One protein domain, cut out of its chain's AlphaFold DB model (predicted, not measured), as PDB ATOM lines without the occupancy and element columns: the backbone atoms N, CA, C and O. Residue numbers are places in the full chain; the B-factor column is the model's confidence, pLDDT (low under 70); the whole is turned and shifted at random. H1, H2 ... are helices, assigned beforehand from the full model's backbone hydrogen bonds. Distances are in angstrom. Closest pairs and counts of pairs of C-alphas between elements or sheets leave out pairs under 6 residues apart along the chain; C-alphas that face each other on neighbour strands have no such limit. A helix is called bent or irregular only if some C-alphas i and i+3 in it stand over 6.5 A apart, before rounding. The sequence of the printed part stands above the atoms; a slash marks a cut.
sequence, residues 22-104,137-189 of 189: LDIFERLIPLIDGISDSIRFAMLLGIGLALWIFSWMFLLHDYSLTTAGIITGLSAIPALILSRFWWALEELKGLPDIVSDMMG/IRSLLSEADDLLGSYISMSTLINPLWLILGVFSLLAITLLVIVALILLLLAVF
ATOM      1  N   LEU A  22      16.672  43.415  30.223       65.69
ATOM      2  CA  LEU A  22      16.569  42.867  28.866       65.69
ATOM      3  C   LEU A  22      16.901  43.918  27.791       65.69
ATOM      4  O   LEU A  22      17.731  43.634  26.936       65.69
ATOM      5  N   ASP A  23      16.382  45.150  27.892       72.00
ATOM      6  CA  ASP A  23      16.717  46.249  26.954       72.00
ATOM      7  C   ASP A  23      18.213  46.626  27.010       72.00
ATOM      8  O   ASP A  23      18.842  46.910  25.989       72.00
ATOM      9  N   ILE A  24      18.837  46.585  28.196       70.56
ATOM     10  CA  ILE A  24      20.288  46.802  28.322       70.56
ATOM     11  C   ILE A  24      21.066  45.668  27.645       70.56
ATOM     12  O   ILE A  24      22.025  45.956  26.930       70.56
ATOM     13  N   PHE A  25      20.666  44.408  27.843       66.06
ATOM     14  CA  PHE A  25      21.292  43.251  27.198       66.06
ATOM     15  C   PHE A  25      21.149  43.306  25.677       66.06
ATOM     16  O   PHE A  25      22.146  43.157  24.977       66.06
ATOM     17  N   GLU A  26      19.960  43.612  25.163       71.38
ATOM     18  CA  GLU A  26      19.672  43.697  23.727       71.38
ATOM     19  C   GLU A  26      20.530  44.769  23.031       71.38
ATOM     20  O   GLU A  26      21.026  44.570  21.923       71.38
ATOM     21  N   ARG A  27      20.825  45.877  23.725       73.56
ATOM     22  CA  ARG A  27      21.783  46.897  23.257       73.56
ATOM     23  C   ARG A  27      23.247  46.486  23.402       73.56
ATOM     24  O   ARG A  27      24.091  47.006  22.671       73.56
ATOM     25  N   LEU A  28      23.568  45.603  24.346       69.44
ATOM     26  CA  LEU A  28      24.932  45.137  24.596       69.44
ATOM     27  C   LEU A  28      25.365  44.064  23.591       69.44
ATOM     28  O   LEU A  28      26.538  44.035  23.229       69.44
ATOM     29  N   ILE A  29      24.438  43.231  23.109       72.75
ATOM     30  CA  ILE A  29      24.696  42.162  22.127       72.75
ATOM     31  C   ILE A  29      25.470  42.659  20.893       72.75
ATOM     32  O   ILE A  29      26.556  42.132  20.655       72.75
ATOM     33  N   PRO A  30      25.038  43.703  20.152       76.38
ATOM     34  CA  PRO A  30      25.772  44.153  18.964       76.38
ATOM     35  C   PRO A  30      27.174  44.701  19.288       76.38
ATOM     36  O   PRO A  30      28.091  44.607  18.470       76.38
ATOM     37  N   LEU A  31      27.372  45.250  20.491       70.75
ATOM     38  CA  LEU A  31      28.687  45.671  20.987       70.75
ATOM     39  C   LEU A  31      29.582  44.463  21.288       70.75
ATOM     40  O   LEU A  31      30.749  44.448  20.897       70.75
ATOM     41  N   ILE A  32      29.034  43.448  21.955       72.81
ATOM     42  CA  ILE A  32      29.724  42.193  22.269       72.81
ATOM     43  C   ILE A  32      30.085  41.450  20.979       72.81
ATOM     44  O   ILE A  32      31.186  40.910  20.885       72.81
ATOM     45  N   ASP A  33      29.219  41.468  19.967       77.25
ATOM     46  CA  ASP A  33      29.490  40.890  18.651       77.25
ATOM     47  C   ASP A  33      30.678  41.556  17.961       77.25
ATOM     48  O   ASP A  33      31.606  40.859  17.549       77.25
ATOM     49  N   GLY A  34      30.709  42.891  17.908       77.81
ATOM     50  CA  GLY A  34      31.833  43.624  17.317       77.81
ATOM     51  C   GLY A  34      33.162  43.376  18.044       77.81
ATOM     52  O   GLY A  34      34.212  43.231  17.409       77.81
ATOM     53  N   ILE A  35      33.129  43.279  19.377       79.69
ATOM     54  CA  ILE A  35      34.313  42.969  20.193       79.69
ATOM     55  C   ILE A  35      34.752  41.515  19.984       79.69
ATOM     56  O   ILE A  35      35.943  41.262  19.801       79.69
ATOM     57  N   SER A  36      33.815  40.564  19.974       81.81
ATOM     58  CA  SER A  36      34.091  39.141  19.750       81.81
ATOM     59  C   SER A  36      34.726  38.909  18.379       81.81
ATOM     60  O   SER A  36      35.747  38.224  18.297       81.81
ATOM     61  N   ASP A  37      34.215  39.544  17.320       84.62
ATOM     62  CA  ASP A  37      34.779  39.399  15.974       84.62
ATOM     63  C   ASP A  37      36.183  40.022  15.868       84.62
ATOM     64  O   ASP A  37      37.107  39.424  15.312       84.62
ATOM     65  N   SER A  38      36.401  41.168  16.521       83.50
ATOM     66  CA  SER A  38      37.728  41.794  16.615       83.50
ATOM     67  C   SER A  38      38.737  40.915  17.363       83.50
ATOM     68  O   SER A  38      39.883  40.767  16.931       83.50
ATOM     69  N   ILE A  39      38.324  40.297  18.475       86.38
ATOM     70  CA  ILE A  39      39.166  39.377  19.252       86.38
ATOM     71  C   ILE A  39      39.450  38.108  18.453       86.38
ATOM     72  O   ILE A  39      40.588  37.638  18.450       86.38
ATOM     73  N   ARG A  40      38.460  37.579  17.726       88.31
ATOM     74  CA  ARG A  40      38.636  36.436  16.828       88.31
ATOM     75  C   ARG A  40      39.663  36.743  15.744       88.31
ATOM     76  O   ARG A  40      40.567  35.937  15.518       88.31
ATOM     77  N   PHE A  41      39.564  37.906  15.105       89.62
ATOM     78  CA  PHE A  41      40.538  38.348  14.111       89.62
ATOM     79  C   PHE A  41      41.939  38.480  14.717       89.62
ATOM     80  O   PHE A  41      42.896  37.932  14.172       89.62
ATOM     81  N   ALA A  42      42.066  39.136  15.874       88.94
ATOM     82  CA  ALA A  42      43.341  39.286  16.570       88.94
ATOM     83  C   ALA A  42      43.952  37.931  16.962       88.94
ATOM     84  O   ALA A  42      45.150  37.725  16.787       88.94
ATOM     85  N   MET A  43      43.140  36.980  17.428       91.62
ATOM     86  CA  MET A  43      43.568  35.616  17.734       91.62
ATOM     87  C   MET A  43      44.107  34.901  16.488       91.62
ATOM     88  O   MET A  43      45.210  34.353  16.531       91.62
ATOM     89  N   LEU A  44      43.364  34.922  15.375       92.25
ATOM     90  CA  LEU A  44      43.794  34.309  14.113       92.25
ATOM     91  C   LEU A  44      45.084  34.946  13.591       92.25
ATOM     92  O   LEU A  44      45.995  34.235  13.164       92.25
ATOM     93  N   LEU A  45      45.187  36.272  13.684       93.12
ATOM     94  CA  LEU A  45      46.386  37.016  13.325       93.12
ATOM     95  C   LEU A  45      47.576  36.599  14.200       93.12
ATOM     96  O   LEU A  45      48.642  36.306  13.671       93.12
ATOM     97  N   GLY A  46      47.391  36.503  15.519       90.12
ATOM     98  CA  GLY A  46      48.425  36.054  16.454       90.12
ATOM     99  C   GLY A  46      48.936  34.643  16.151       90.12
ATOM    100  O   GLY A  46      50.147  34.419  16.141       90.12
ATOM    101  N   ILE A  47      48.041  33.703  15.832       92.56
ATOM    102  CA  ILE A  47      48.415  32.339  15.423       92.56
ATOM    103  C   ILE A  47      49.187  32.365  14.098       92.56
ATOM    104  O   ILE A  47      50.234  31.725  13.986       92.56
ATOM    105  N   GLY A  48      48.711  33.128  13.112       93.75
ATOM    106  CA  GLY A  48      49.393  33.287  11.827       93.75
ATOM    107  C   GLY A  48      50.806  33.857  11.982       93.75
ATOM    108  O   GLY A  48      51.747  33.341  11.383       93.75
ATOM    109  N   LEU A  49      50.979  34.862  12.845       92.75
ATOM    110  CA  LEU A  49      52.281  35.453  13.162       92.75
ATOM    111  C   LEU A  49      53.206  34.459  13.867       92.75
ATOM    112  O   LEU A  49      54.385  34.391  13.533       92.75
ATOM    113  N   ALA A  50      52.690  33.658  14.800       92.44
ATOM    114  CA  ALA A  50      53.480  32.620  15.458       92.44
ATOM    115  C   ALA A  50      53.976  31.570  14.448       92.44
ATOM    116  O   ALA A  50      55.159  31.234  14.439       92.44
ATOM    117  N   LEU A  51      53.107  31.107  13.541       93.56
ATOM    118  CA  LEU A  51      53.490  30.185  12.465       93.56
ATOM    119  C   LEU A  51      54.503  30.804  11.498       93.56
ATOM    120  O   LEU A  51      55.420  30.116  11.045       93.56
ATOM    121  N   TRP A  52      54.364  32.096  11.201       93.06
ATOM    122  CA  TRP A  52      55.331  32.833  10.395       93.06
ATOM    123  C   TRP A  52      56.705  32.891  11.070       93.06
ATOM    124  O   TRP A  52      57.700  32.543  10.442       93.06
ATOM    125  N   ILE A  53      56.763  33.246  12.359       90.00
ATOM    126  CA  ILE A  53      58.008  33.278  13.144       90.00
ATOM    127  C   ILE A  53      58.654  31.891  13.176       90.00
ATOM    128  O   ILE A  53      59.851  31.770  12.927       90.00
ATOM    129  N   PHE A  54      57.867  30.840  13.419       92.81
ATOM    130  CA  PHE A  54      58.357  29.463  13.392       92.81
ATOM    131  C   PHE A  54      58.962  29.103  12.035       92.81
ATOM    132  O   PHE A  54      60.079  28.593  11.970       92.81
ATOM    133  N   SER A  55      58.234  29.400  10.956       91.06
ATOM    134  CA  SER A  55      58.671  29.128   9.586       91.06
ATOM    135  C   SER A  55      59.952  29.886   9.263       91.06
ATOM    136  O   SER A  55      60.871  29.309   8.697       91.06
ATOM    137  N   TRP A  56      60.056  31.148   9.679       91.19
ATOM    138  CA  TRP A  56      61.256  31.952   9.481       91.19
ATOM    139  C   TRP A  56      62.461  31.375  10.229       91.19
ATOM    140  O   TRP A  56      63.516  31.155   9.641       91.19
ATOM    141  N   MET A  57      62.294  31.044  11.510       89.19
ATOM    142  CA  MET A  57      63.374  30.484  12.322       89.19
ATOM    143  C   MET A  57      63.841  29.113  11.819       89.19
ATOM    144  O   MET A  57      65.042  28.854  11.765       89.19
ATOM    145  N   PHE A  58      62.904  28.233  11.473       89.62
ATOM    146  CA  PHE A  58      63.217  26.857  11.105       89.62
ATOM    147  C   PHE A  58      63.654  26.718   9.643       89.62
ATOM    148  O   PHE A  58      64.589  25.974   9.373       89.62
ATOM    149  N   LEU A  59      63.005  27.419   8.703       85.75
ATOM    150  CA  LEU A  59      63.270  27.258   7.268       85.75
ATOM    151  C   LEU A  59      64.336  28.214   6.726       85.75
ATOM    152  O   LEU A  59      65.035  27.832   5.794       85.75
ATOM    153  N   LEU A  60      64.443  29.448   7.243       83.81
ATOM    154  CA  LEU A  60      65.389  30.438   6.703       83.81
ATOM    155  C   LEU A  60      66.717  30.508   7.466       83.81
ATOM    156  O   LEU A  60      67.718  30.913   6.883       83.81
ATOM    157  N   HIS A  61      66.738  30.138   8.748       83.12
ATOM    158  CA  HIS A  61      67.908  30.341   9.610       83.12
ATOM    159  C   HIS A  61      68.450  29.076  10.293       83.12
ATOM    160  O   HIS A  61      69.347  29.190  11.130       83.12
ATOM    161  N   ASP A  62      67.931  27.891   9.952       85.00
ATOM    162  CA  ASP A  62      68.384  26.590  10.475       85.00
ATOM    163  C   ASP A  62      68.480  26.530  12.016       85.00
ATOM    164  O   ASP A  62      69.318  25.826  12.594       85.00
ATOM    165  N   TYR A  63      67.620  27.271  12.727       87.75
ATOM    166  CA  TYR A  63      67.571  27.188  14.185       87.75
ATOM    167  C   TYR A  63      67.131  25.791  14.630       87.75
ATOM    168  O   TYR A  63      66.308  25.131  13.994       87.75
ATOM    169  N   SER A  64      67.632  25.353  15.791       91.19
ATOM    170  CA  SER A  64      67.210  24.075  16.364       91.19
ATOM    171  C   SER A  64      65.691  24.047  16.583       91.19
ATOM    172  O   SER A  64      65.102  25.034  17.039       91.19
ATOM    173  N   LEU A  65      65.065  22.897  16.305       89.00
ATOM    174  CA  LEU A  65      63.618  22.702  16.458       89.00
ATOM    175  C   LEU A  65      63.134  23.096  17.863       89.00
ATOM    176  O   LEU A  65      62.089  23.725  18.013       89.00
ATOM    177  N   THR A  66      63.924  22.775  18.888       89.81
ATOM    178  CA  THR A  66      63.630  23.113  20.283       89.81
ATOM    179  C   THR A  66      63.593  24.626  20.497       89.81
ATOM    180  O   THR A  66      62.666  25.137  21.121       89.81
ATOM    181  N   THR A  67      64.565  25.366  19.957       90.06
ATOM    182  CA  THR A  67      64.626  26.831  20.086       90.06
ATOM    183  C   THR A  67      63.471  27.506  19.349       90.06
ATOM    184  O   THR A  67      62.798  28.358  19.930       90.06
ATOM    185  N   ALA A  68      63.202  27.096  18.104       90.75
ATOM    186  CA  ALA A  68      62.086  27.617  17.316       90.75
ATOM    187  C   ALA A  68      60.736  27.325  17.992       90.75
ATOM    188  O   ALA A  68      59.884  28.208  18.086       90.75
ATOM    189  N   GLY A  69      60.567  26.115  18.535       91.25
ATOM    190  CA  GLY A  69      59.374  25.709  19.275       91.25
ATOM    191  C   GLY A  69      59.147  26.524  20.548       91.25
ATOM    192  O   GLY A  69      58.030  26.981  20.776       91.25
ATOM    193  N   ILE A  70      60.189  26.773  21.351       93.12
ATOM    194  CA  ILE A  70      60.077  27.577  22.583       93.12
ATOM    195  C   ILE A  70      59.677  29.020  22.260       93.12
ATOM    196  O   ILE A  70      58.748  29.548  22.872       93.12
ATOM    197  N   ILE A  71      60.342  29.659  21.292       92.06
ATOM    198  CA  ILE A  71      60.070  31.060  20.932       92.06
ATOM    199  C   ILE A  71      58.675  31.205  20.322       92.06
ATOM    200  O   ILE A  71      57.930  32.118  20.682       92.06
ATOM    201  N   THR A  72      58.288  30.274  19.453       93.00
ATOM    202  CA  THR A  72      56.946  30.243  18.861       93.00
ATOM    203  C   THR A  72      55.880  29.995  19.921       93.00
ATOM    204  O   THR A  72      54.871  30.695  19.950       93.00
ATOM    205  N   GLY A  73      56.117  29.049  20.832       91.06
ATOM    206  CA  GLY A  73      55.214  28.753  21.941       91.06
ATOM    207  C   GLY A  73      55.004  29.965  22.846       91.06
ATOM    208  O   GLY A  73      53.865  30.297  23.166       91.06
ATOM    209  N   LEU A  74      56.079  30.682  23.187       91.88
ATOM    210  CA  LEU A  74      55.999  31.918  23.969       91.88
ATOM    211  C   LEU A  74      55.221  33.012  23.220       91.88
ATOM    212  O   LEU A  74      54.391  33.702  23.808       91.88
ATOM    213  N   SER A  75      55.443  33.127  21.910       90.38
ATOM    214  CA  SER A  75      54.755  34.091  21.042       90.38
ATOM    215  C   SER A  75      53.272  33.767  20.842       90.38
ATOM    216  O   SER A  75      52.488  34.660  20.539       90.38
ATOM    217  N   ALA A  76      52.860  32.512  21.034       91.69
ATOM    218  CA  ALA A  76      51.465  32.092  20.943       91.69
ATOM    219  C   ALA A  76      50.656  32.382  22.221       91.69
ATOM    220  O   ALA A  76      49.426  32.398  22.165       91.69
ATOM    221  N   ILE A  77      51.307  32.648  23.364       90.75
ATOM    222  CA  ILE A  77      50.629  32.909  24.650       90.75
ATOM    223  C   ILE A  77      49.576  34.028  24.550       90.75
ATOM    224  O   ILE A  77      48.450  33.801  24.995       90.75
ATOM    225  N   PRO A  78      49.858  35.199  23.940       88.62
ATOM    226  CA  PRO A  78      48.848  36.233  23.730       88.62
ATOM    227  C   PRO A  78      47.610  35.712  22.984       88.62
ATOM    228  O   PRO A  78      46.476  35.902  23.431       88.62
ATOM    229  N   ALA A  79      47.809  34.972  21.891       89.50
ATOM    230  CA  ALA A  79      46.705  34.405  21.125       89.50
ATOM    231  C   ALA A  79      45.884  33.397  21.952       89.50
ATOM    232  O   ALA A  79      44.659  33.386  21.857       89.50
ATOM    233  N   LEU A  80      46.527  32.604  22.817       89.25
ATOM    234  CA  LEU A  80      45.838  31.691  23.738       89.25
ATOM    235  C   LEU A  80      45.004  32.441  24.786       89.25
ATOM    236  O   LEU A  80      43.875  32.044  25.073       89.25
ATOM    237  N   ILE A  81      45.523  33.548  25.322       87.31
ATOM    238  CA  ILE A  81      44.768  34.424  26.228       87.31
ATOM    239  C   ILE A  81      43.539  34.986  25.506       87.31
ATOM    240  O   ILE A  81      42.440  34.948  26.059       87.31
ATOM    241  N   LEU A  82      43.691  35.466  24.265       87.06
ATOM    242  CA  LEU A  82      42.558  35.967  23.478       87.06
ATOM    243  C   LEU A  82      41.545  34.876  23.150       87.06
ATOM    244  O   LEU A  82      40.352  35.144  23.193       87.06
ATOM    245  N   SER A  83      41.997  33.652  22.877       87.38
ATOM    246  CA  SER A  83      41.109  32.502  22.690       87.38
ATOM    247  C   SER A  83      40.234  32.286  23.922       87.38
ATOM    248  O   SER A  83      39.014  32.170  23.810       87.38
ATOM    249  N   ARG A  84      40.827  32.343  25.122       85.06
ATOM    250  CA  ARG A  84      40.063  32.233  26.368       85.06
ATOM    251  C   ARG A  84      39.020  33.345  26.508       85.06
ATOM    252  O   ARG A  84      37.898  33.066  26.922       85.06
ATOM    253  N   PHE A  85      39.384  34.572  26.143       81.44
ATOM    254  CA  PHE A  85      38.483  35.727  26.120       81.44
ATOM    255  C   PHE A  85      37.343  35.582  25.118       81.44
ATOM    256  O   PHE A  85      36.206  35.919  25.432       81.44
ATOM    257  N   TRP A  86      37.648  35.076  23.926       85.31
ATOM    258  CA  TRP A  86      36.668  34.845  22.875       85.31
ATOM    259  C   TRP A  86      35.615  33.830  23.320       85.31
ATOM    260  O   TRP A  86      34.429  34.116  23.213       85.31
ATOM    261  N   TRP A  87      36.036  32.711  23.918       82.50
ATOM    262  CA  TRP A  87      35.120  31.721  24.496       82.50
ATOM    263  C   TRP A  87      34.185  32.335  25.542       82.50
ATOM    264  O   TRP A  87      32.982  32.099  25.510       82.50
ATOM    265  N   ALA A  88      34.726  33.161  26.437       77.94
ATOM    266  CA  ALA A  88      33.934  33.800  27.482       77.94
ATOM    267  C   ALA A  88      32.948  34.851  26.934       77.94
ATOM    268  O   ALA A  88      31.869  35.040  27.492       77.94
ATOM    269  N   LEU A  89      33.289  35.520  25.825       77.75
ATOM    270  CA  LEU A  89      32.372  36.420  25.121       77.75
ATOM    271  C   LEU A  89      31.292  35.662  24.352       77.75
ATOM    272  O   LEU A  89      30.154  36.110  24.340       77.75
ATOM    273  N   GLU A  90      31.628  34.538  23.721       77.31
ATOM    274  CA  GLU A  90      30.663  33.716  22.986       77.31
ATOM    275  C   GLU A  90      29.592  33.145  23.921       77.31
ATOM    276  O   GLU A  90      28.405  33.157  23.616       77.31
ATOM    277  N   GLU A  91      30.002  32.748  25.119       71.44
ATOM    278  CA  GLU A  91      29.092  32.300  26.163       71.44
ATOM    279  C   GLU A  91      28.201  33.429  26.694       71.44
ATOM    280  O   GLU A  91      27.004  33.230  26.896       71.44
ATOM    281  N   LEU A  92      28.743  34.648  26.825       72.06
ATOM    282  CA  LEU A  92      27.963  35.830  27.201       72.06
ATOM    283  C   LEU A  92      26.844  36.126  26.185       72.06
ATOM    284  O   LEU A  92      25.772  36.587  26.577       72.06
ATOM    285  N   LYS A  93      27.073  35.843  24.897       70.00
ATOM    286  CA  LYS A  93      26.066  36.026  23.842       70.00
ATOM    287  C   LYS A  93      24.902  35.040  23.932       70.00
ATOM    288  O   LYS A  93      23.827  35.387  23.470       70.00
ATOM    289  N   GLY A  94      25.095  33.854  24.516       64.88
ATOM    290  CA  GLY A  94      24.044  32.834  24.656       64.88
ATOM    291  C   GLY A  94      23.133  33.017  25.876       64.88
ATOM    292  O   GLY A  94      22.073  32.404  25.964       64.88
ATOM    293  N   LEU A  95      23.510  33.875  26.826       68.50
ATOM    294  CA  LEU A  95      22.729  34.124  28.045       68.50
ATOM    295  C   LEU A  95      21.330  34.721  27.831       68.50
ATOM    296  O   LEU A  95      20.441  34.350  28.594       68.50
ATOM    297  N   PRO A  96      21.093  35.637  26.872       62.28
ATOM    298  CA  PRO A  96      19.764  36.193  26.640       62.28
ATOM    299  C   PRO A  96      18.747  35.108  26.278       62.28
ATOM    300  O   PRO A  96      17.643  35.119  26.818       62.28
ATOM    301  N   ASP A  97      19.146  34.142  25.448       66.25
ATOM    302  CA  ASP A  97      18.300  33.013  25.052       66.25
ATOM    303  C   ASP A  97      18.000  32.109  26.255       66.25
ATOM    304  O   ASP A  97      16.845  31.778  26.505       66.25
ATOM    305  N   ILE A  98      19.012  31.810  27.081       62.78
ATOM    306  CA  ILE A  98      18.852  31.013  28.311       62.78
ATOM    307  C   ILE A  98      17.910  31.705  29.309       62.78
ATOM    308  O   ILE A  98      17.053  31.061  29.914       62.78
ATOM    309  N   VAL A  99      18.051  33.020  29.497       61.66
ATOM    310  CA  VAL A  99      17.187  33.804  30.395       61.66
ATOM    311  C   VAL A  99      15.766  33.907  29.839       61.66
ATOM    312  O   VAL A  99      14.811  33.870  30.615       61.66
ATOM    313  N   SER A 100      15.616  34.008  28.517       60.22
ATOM    314  CA  SER A 100      14.319  34.029  27.840       60.22
ATOM    315  C   SER A 100      13.582  32.693  27.977       60.22
ATOM    316  O   SER A 100      12.416  32.697  28.369       60.22
ATOM    317  N   ASP A 101      14.255  31.565  27.736       63.50
ATOM    318  CA  ASP A 101      13.672  30.222  27.871       63.50
ATOM    319  C   ASP A 101      13.316  29.906  29.327       63.50
ATOM    320  O   ASP A 101      12.181  29.532  29.615       63.50
ATOM    321  N   MET A 102      14.213  30.185  30.280       57.47
ATOM    322  CA  MET A 102      13.902  30.011  31.704       57.47
ATOM    323  C   MET A 102      12.741  30.902  32.167       57.47
ATOM    324  O   MET A 102      11.984  30.511  33.055       57.47
ATOM    325  N   MET A 103      12.569  32.101  31.597       56.22
ATOM    326  CA  MET A 103      11.396  32.939  31.868       56.22
ATOM    327  C   MET A 103      10.121  32.405  31.210       56.22
ATOM    328  O   MET A 103       9.044  32.582  31.784       56.22
ATOM    329  N   GLY A 104      10.226  31.788  30.032       59.00
ATOM    330  CA  GLY A 104       9.126  31.091  29.368       59.00
ATOM    331  C   GLY A 104       8.611  29.945  30.230       59.00
ATOM    332  O   GLY A 104       7.444  29.959  30.632       59.00
ATOM    333  N   ILE A 137      20.212  16.841  44.747       52.28
ATOM    334  CA  ILE A 137      21.219  17.895  44.955       52.28
ATOM    335  C   ILE A 137      22.604  17.405  44.535       52.28
ATOM    336  O   ILE A 137      23.390  18.206  44.057       52.28
ATOM    337  N   ARG A 138      22.917  16.108  44.653       53.94
ATOM    338  CA  ARG A 138      24.186  15.542  44.164       53.94
ATOM    339  C   ARG A 138      24.210  15.380  42.641       53.94
ATOM    340  O   ARG A 138      25.266  15.587  42.053       53.94
ATOM    341  N   SER A 139      23.090  15.022  42.008       53.03
ATOM    342  CA  SER A 139      22.998  15.010  40.539       53.03
ATOM    343  C   SER A 139      22.958  16.429  39.972       53.03
ATOM    344  O   SER A 139      23.713  16.719  39.059       53.03
ATOM    345  N   LEU A 140      22.242  17.349  40.623       55.12
ATOM    346  CA  LEU A 140      22.289  18.782  40.335       55.12
ATOM    347  C   LEU A 140      23.654  19.395  40.642       55.12
ATOM    348  O   LEU A 140      23.996  20.369  40.003       55.12
ATOM    349  N   LEU A 141      24.454  18.861  41.577       52.84
ATOM    350  CA  LEU A 141      25.846  19.294  41.768       52.84
ATOM    351  C   LEU A 141      26.746  18.817  40.625       52.84
ATOM    352  O   LEU A 141      27.716  19.486  40.312       52.84
ATOM    353  N   SER A 142      26.440  17.656  40.040       54.06
ATOM    354  CA  SER A 142      27.138  17.109  38.873       54.06
ATOM    355  C   SER A 142      26.769  17.875  37.600       54.06
ATOM    356  O   SER A 142      27.647  18.171  36.803       54.06
ATOM    357  N   GLU A 143      25.498  18.247  37.434       53.41
ATOM    358  CA  GLU A 143      25.039  19.173  36.386       53.41
ATOM    359  C   GLU A 143      25.468  20.619  36.669       53.41
ATOM    360  O   GLU A 143      25.750  21.381  35.747       53.41
ATOM    361  N   ALA A 144      25.615  20.998  37.940       50.19
ATOM    362  CA  ALA A 144      26.236  22.254  38.322       50.19
ATOM    363  C   ALA A 144      27.744  22.232  38.094       50.19
ATOM    364  O   ALA A 144      28.288  23.302  37.907       50.19
ATOM    365  N   ASP A 145      28.427  21.084  38.080       46.50
ATOM    366  CA  ASP A 145      29.845  20.991  37.700       46.50
ATOM    367  C   ASP A 145      30.015  21.256  36.190       46.50
ATOM    368  O   ASP A 145      30.922  21.987  35.785       46.50
ATOM    369  N   ASP A 146      29.068  20.790  35.366       52.03
ATOM    370  CA  ASP A 146      28.950  21.168  33.947       52.03
ATOM    371  C   ASP A 146      28.617  22.667  33.773       52.03
ATOM    372  O   ASP A 146      29.215  23.348  32.937       52.03
ATOM    373  N   LEU A 147      27.756  23.239  34.624       50.41
ATOM    374  CA  LEU A 147      27.511  24.694  34.682       50.41
ATOM    375  C   LEU A 147      28.645  25.478  35.384       50.41
ATOM    376  O   LEU A 147      28.763  26.693  35.226       50.41
ATOM    377  N   LEU A 148      29.525  24.826  36.145       46.75
ATOM    378  CA  LEU A 148      30.674  25.451  36.802       46.75
ATOM    379  C   LEU A 148      31.871  25.526  35.852       46.75
ATOM    380  O   LEU A 148      32.636  26.492  35.914       46.75
ATOM    381  N   GLY A 149      31.973  24.591  34.903       46.88
ATOM    382  CA  GLY A 149      32.796  24.743  33.701       46.88
ATOM    383  C   GLY A 149      32.471  26.041  32.946       46.88
ATOM    384  O   GLY A 149      33.388  26.764  32.543       46.88
ATOM    385  N   SER A 150      31.182  26.393  32.883       48.50
ATOM    386  CA  SER A 150      30.659  27.677  32.390       48.50
ATOM    387  C   SER A 150      30.990  28.867  33.319       48.50
ATOM    388  O   SER A 150      31.447  29.923  32.875       48.50
ATOM    389  N   TYR A 151      30.943  28.705  34.646       44.41
ATOM    390  CA  TYR A 151      31.359  29.763  35.590       44.41
ATOM    391  C   TYR A 151      32.854  30.108  35.544       44.41
ATOM    392  O   TYR A 151      33.225  31.258  35.798       44.41
ATOM    393  N   ILE A 152      33.735  29.158  35.209       49.84
ATOM    394  CA  ILE A 152      35.171  29.440  35.019       49.84
ATOM    395  C   ILE A 152      35.369  30.389  33.828       49.84
ATOM    396  O   ILE A 152      36.348  31.132  33.787       49.84
ATOM    397  N   SER A 153      34.435  30.390  32.875       50.97
ATOM    398  CA  SER A 153      34.356  31.301  31.730       50.97
ATOM    399  C   SER A 153      33.771  32.662  32.105       50.97
ATOM    400  O   SER A 153      34.361  33.698  31.790       50.97
ATOM    401  N   MET A 154      32.706  32.676  32.906       48.97
ATOM    402  CA  MET A 154      32.071  33.900  33.403       48.97
ATOM    403  C   MET A 154      32.979  34.701  34.360       48.97
ATOM    404  O   MET A 154      33.022  35.932  34.331       48.97
ATOM    405  N   SER A 155      33.769  33.997  35.180       51.69
ATOM    406  CA  SER A 155      34.745  34.576  36.118       51.69
ATOM    407  C   SER A 155      35.844  35.375  35.406       51.69
ATOM    408  O   SER A 155      36.312  36.398  35.912       51.69
ATOM    409  N   THR A 156      36.212  34.959  34.190       58.03
ATOM    410  CA  THR A 156      37.205  35.636  33.343       58.03
ATOM    411  C   THR A 156      36.774  37.046  32.933       58.03
ATOM    412  O   THR A 156      37.616  37.937  32.889       58.03
ATOM    413  N   LEU A 157      35.483  37.283  32.662       56.66
ATOM    414  CA  LEU A 157      34.985  38.618  32.291       56.66
ATOM    415  C   LEU A 157      34.794  39.546  33.497       56.66
ATOM    416  O   LEU A 157      34.971  40.755  33.380       56.66
ATOM    417  N   ILE A 158      34.435  38.986  34.653       63.28
ATOM    418  CA  ILE A 158      34.158  39.760  35.874       63.28
ATOM    419  C   ILE A 158      35.461  40.184  36.568       63.28
ATOM    420  O   ILE A 158      35.500  41.184  37.287       63.28
ATOM    421  N   ASN A 159      36.551  39.446  36.354       72.31
ATOM    422  CA  ASN A 159      37.817  39.709  37.017       72.31
ATOM    423  C   ASN A 159      38.642  40.789  36.276       72.31
ATOM    424  O   ASN A 159      39.101  40.558  35.152       72.31
ATOM    425  N   PRO A 160      38.936  41.941  36.914       72.12
ATOM    426  CA  PRO A 160      39.686  43.030  36.288       72.12
ATOM    427  C   PRO A 160      41.108  42.624  35.870       72.12
ATOM    428  O   PRO A 160      41.647  43.188  34.919       72.12
ATOM    429  N   LEU A 161      41.714  41.633  36.536       75.19
ATOM    430  CA  LEU A 161      43.038  41.127  36.165       75.19
ATOM    431  C   LEU A 161      43.032  40.492  34.782       75.19
ATOM    432  O   LEU A 161      43.956  40.718  34.004       75.19
ATOM    433  N   TRP A 162      41.989  39.727  34.467       76.94
ATOM    434  CA  TRP A 162      41.856  39.113  33.158       76.94
ATOM    435  C   TRP A 162      41.672  40.185  32.095       76.94
ATOM    436  O   TRP A 162      42.344  40.122  31.072       76.94
ATOM    437  N   LEU A 163      40.828  41.193  32.335       80.19
ATOM    438  CA  LEU A 163      40.625  42.319  31.411       80.19
ATOM    439  C   LEU A 163      41.946  43.015  31.061       80.19
ATOM    440  O   LEU A 163      42.248  43.230  29.888       80.19
ATOM    441  N   ILE A 164      42.767  43.298  32.076       83.06
ATOM    442  CA  ILE A 164      44.116  43.843  31.898       83.06
ATOM    443  C   ILE A 164      44.956  42.900  31.024       83.06
ATOM    444  O   ILE A 164      45.584  43.346  30.067       83.06
ATOM    445  N   LEU A 165      44.923  41.597  31.306       84.69
ATOM    446  CA  LEU A 165      45.628  40.565  30.543       84.69
ATOM    447  C   LEU A 165      45.180  40.503  29.071       84.69
ATOM    448  O   LEU A 165      46.018  40.352  28.185       84.69
ATOM    449  N   GLY A 166      43.884  40.676  28.798       83.12
ATOM    450  CA  GLY A 166      43.325  40.762  27.449       83.12
ATOM    451  C   GLY A 166      43.837  41.987  26.684       83.12
ATOM    452  O   GLY A 166      44.269  41.863  25.539       83.12
ATOM    453  N   VAL A 167      43.888  43.155  27.332       85.62
ATOM    454  CA  VAL A 167      44.461  44.381  26.741       85.62
ATOM    455  C   VAL A 167      45.958  44.220  26.472       85.62
ATOM    456  O   VAL A 167      46.425  44.533  25.376       85.62
ATOM    457  N   PHE A 168      46.719  43.685  27.432       89.19
ATOM    458  CA  PHE A 168      48.138  43.374  27.231       89.19
ATOM    459  C   PHE A 168      48.348  42.382  26.091       89.19
ATOM    460  O   PHE A 168      49.301  42.521  25.329       89.19
ATOM    461  N   SER A 169      47.447  41.413  25.941       87.38
ATOM    462  CA  SER A 169      47.498  40.462  24.842       87.38
ATOM    463  C   SER A 169      47.292  41.137  23.480       87.38
ATOM    464  O   SER A 169      48.084  40.918  22.564       87.38
ATOM    465  N   LEU A 170      46.312  42.038  23.349       89.19
ATOM    466  CA  LEU A 170      46.122  42.827  22.123       89.19
ATOM    467  C   LEU A 170      47.362  43.667  21.775       89.19
ATOM    468  O   LEU A 170      47.790  43.703  20.616       89.19
ATOM    469  N   LEU A 171      47.979  44.301  22.775       90.50
ATOM    470  CA  LEU A 171      49.236  45.034  22.592       90.50
ATOM    471  C   LEU A 171      50.373  44.106  22.149       90.50
ATOM    472  O   LEU A 171      51.125  44.451  21.238       90.50
ATOM    473  N   ALA A 172      50.478  42.918  22.745       89.94
ATOM    474  CA  ALA A 172      51.489  41.932  22.385       89.94
ATOM    475  C   ALA A 172      51.314  41.420  20.947       89.94
ATOM    476  O   ALA A 172      52.301  41.296  20.228       89.94
ATOM    477  N   ILE A 173      50.082  41.189  20.485       90.00
ATOM    478  CA  ILE A 173      49.821  40.815  19.085       90.00
ATOM    479  C   ILE A 173      50.185  41.957  18.139       90.00
ATOM    480  O   ILE A 173      50.823  41.725  17.116       90.00
ATOM    481  N   THR A 174      49.863  43.199  18.501       89.94
ATOM    482  CA  THR A 174      50.270  44.377  17.716       89.94
ATOM    483  C   THR A 174      51.795  44.468  17.608       89.94
ATOM    484  O   THR A 174      52.334  44.724  16.533       89.94
ATOM    485  N   LEU A 175      52.512  44.189  18.699       91.56
ATOM    486  CA  LEU A 175      53.971  44.110  18.690       91.56
ATOM    487  C   LEU A 175      54.476  42.958  17.806       91.56
ATOM    488  O   LEU A 175      55.425  43.151  17.049       91.56
ATOM    489  N   LEU A 176      53.833  41.786  17.849       90.50
ATOM    490  CA  LEU A 176      54.173  40.650  16.985       90.50
ATOM    491  C   LEU A 176      54.009  40.979  15.500       90.50
ATOM    492  O   LEU A 176      54.823  40.522  14.703       90.50
ATOM    493  N   VAL A 177      53.021  41.799  15.121       91.44
ATOM    494  CA  VAL A 177      52.889  42.292  13.737       91.44
ATOM    495  C   VAL A 177      54.142  43.066  13.333       91.44
ATOM    496  O   VAL A 177      54.709  42.805  12.276       91.44
ATOM    497  N   ILE A 178      54.612  43.982  14.184       92.94
ATOM    498  CA  ILE A 178      55.824  44.771  13.915       92.94
ATOM    499  C   ILE A 178      57.042  43.850  13.788       92.94
ATOM    500  O   ILE A 178      57.812  43.981  12.839       92.94
ATOM    501  N   VAL A 179      57.197  42.890  14.703       91.31
ATOM    502  CA  VAL A 179      58.290  41.908  14.653       91.31
ATOM    503  C   VAL A 179      58.234  41.101  13.358       91.31
ATOM    504  O   VAL A 179      59.246  40.983  12.676       91.31
ATOM    505  N   ALA A 180      57.065  40.597  12.965       89.44
ATOM    506  CA  ALA A 180      56.913  39.837  11.731       89.44
ATOM    507  C   ALA A 180      57.217  40.668  10.479       89.44
ATOM    508  O   ALA A 180      57.832  40.142   9.554       89.44
ATOM    509  N   LEU A 181      56.849  41.954  10.458       91.19
ATOM    510  CA  LEU A 181      57.221  42.873   9.379       91.19
ATOM    511  C   LEU A 181      58.740  43.060   9.297       91.19
ATOM    512  O   LEU A 181      59.298  43.025   8.203       91.19
ATOM    513  N   ILE A 182      59.419  43.208  10.438       91.62
ATOM    514  CA  ILE A 182      60.886  43.292  10.486       91.62
ATOM    515  C   ILE A 182      61.513  41.991   9.968       91.62
ATOM    516  O   ILE A 182      62.415  42.047   9.136       91.62
ATOM    517  N   LEU A 183      61.020  40.830  10.405       88.94
ATOM    518  CA  LEU A 183      61.500  39.526   9.929       88.94
ATOM    519  C   LEU A 183      61.269  39.341   8.427       88.94
ATOM    520  O   LEU A 183      62.121  38.784   7.741       88.94
ATOM    521  N   LEU A 184      60.143  39.830   7.906       89.44
ATOM    522  CA  LEU A 184      59.846  39.797   6.479       89.44
ATOM    523  C   LEU A 184      60.823  40.671   5.690       89.44
ATOM    524  O   LEU A 184      61.325  40.222   4.667       89.44
ATOM    525  N   LEU A 185      61.146  41.877   6.172       90.69
ATOM    526  CA  LEU A 185      62.178  42.712   5.551       90.69
ATOM    527  C   LEU A 185      63.538  42.005   5.569       90.69
ATOM    528  O   LEU A 185      64.174  41.901   4.527       90.69
ATOM    529  N   LEU A 186      63.950  41.455   6.713       87.56
ATOM    530  CA  LEU A 186      65.209  40.711   6.839       87.56
ATOM    531  C   LEU A 186      65.268  39.442   5.978       87.56
ATOM    532  O   LEU A 186      66.353  38.992   5.655       87.56
ATOM    533  N   ALA A 187      64.128  38.849   5.623       85.38
ATOM    534  CA  ALA A 187      64.089  37.704   4.716       85.38
ATOM    535  C   ALA A 187      64.280  38.099   3.241       85.38
ATOM    536  O   ALA A 187      64.635  37.255   2.423       85.38
ATOM    537  N   VAL A 188      63.977  39.352   2.890       84.38
ATOM    538  CA  VAL A 188      64.035  39.864   1.512       84.38
ATOM    539  C   VAL A 188      65.393  40.501   1.189       84.38
ATOM    540  O   VAL A 188      65.782  40.505   0.021       84.38
ATOM    541  N   PHE A 189      66.089  41.044   2.194       75.31
ATOM    542  CA  PHE A 189      67.403  41.689   2.067       75.31
ATOM    543  C   PHE A 189      68.553  40.746   2.419       75.31
ATOM    544  O   PHE A 189      69.589  40.829   1.720       75.31
TER     545      PHE A 189
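This is residues 22 to 104 and 137 to 189 of the 189 residues of an uncharacterized protein of uncultured Thiotrichaceae bacterium (UniProt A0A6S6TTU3). A long helical hairpin, H1 and H2a side by side, is crossed by a third helix, H4, which packs on both of them; H2a runs on past a bend into the short arm H2b. H3 packs on H2a near one end of H3, and its residues 137 to 149 stick out as a free arm. The printed part has 136 residues with four named helices in the order H1, H2, H3, H4 and no named strand; the class is all helix. The whole is loose, with a radius of gyration of the C-alphas of 19.5 A, and elongated, spanning 65 by 37 by 23 A.

H1, residues 22 to 60, begins with C-alpha 22 at (16.569, 42.867, 28.866) and is 55.0 A long, with a kink of 33 degrees near residue 30; it is neither bent nor irregular, but only just: C-alphas 27 and 30 are 6.5 A apart. H2, residues 65 to 104, was assigned as one helix by its hydrogen bonds but is bent, with C-alphas 93 and 96 6.9 A apart. Its arms are H2a, residues 65 to 93, 40.5 A long, and H2b, residues 96 to 104, 12.1 A long. H2a is irregular, with C-alphas 75 and 78 6.8 A apart. H3, residues 137 to 158, is 27.0 A long, with a kink of 45 degrees near residue 148. H4, residues 160 to 188, is 42.6 A long and ends with C-alpha 188 at (64.035, 39.864, 1.512).

H1, H2a and H4 form an up-and-down bundle, each running against the one before it. H1 and H2a, a hairpin, touch at a shallow tilt of 11 degrees, opposite ways; their closest C-alphas, of Met 43 and Ala 79, are 4.8 A apart. H4 touches residues 42 to 60 of H1, closest at the C-alphas of Gly 46 and Ile 173, 5.6 A, the same way at a tilt of 36 degrees, only just steep. H4 touches H2a at a steep tilt of 43 degrees, opposite ways, closest at the C-alphas of Pro 78 and Ser 169, 4.6 A. Residues 150 to 157 of H3 touch H2a, closest at the C-alphas of Ala 88 and Ser 153, 4.9 A; their lines are only just about perpendicular, at 71 degrees. H3 and H4 only just touch, and only at the corner, with 3 pairs of C-alphas within 8 A, closest at Thr 156 and Trp 162, 5.8 A. H2b is close to H1 but not clearly touching, the C-alphas of Phe 25 and Pro 96 being 7.2 A apart. H1 and H3 are apart. In H2b and H4 every O i to N i+4 pair is within hydrogen-bond range; in H1 it is 33 of 35, in H2a 23 of 25, in H3 14 of 18.

The two farthest C-alphas, of Ile 137 and Phe 189, are 67.4 A apart. Residues 105 to 136 are not printed, and C-alphas 104 and 137 are 23.7 A apart across this cut. The links H1 to H2 and H3 to H4 are tight. The mean pLDDT of the printed part is 77.9; 36 residues are under 70, namely 22, 25, 28, 94 to 104 and 137 to 158.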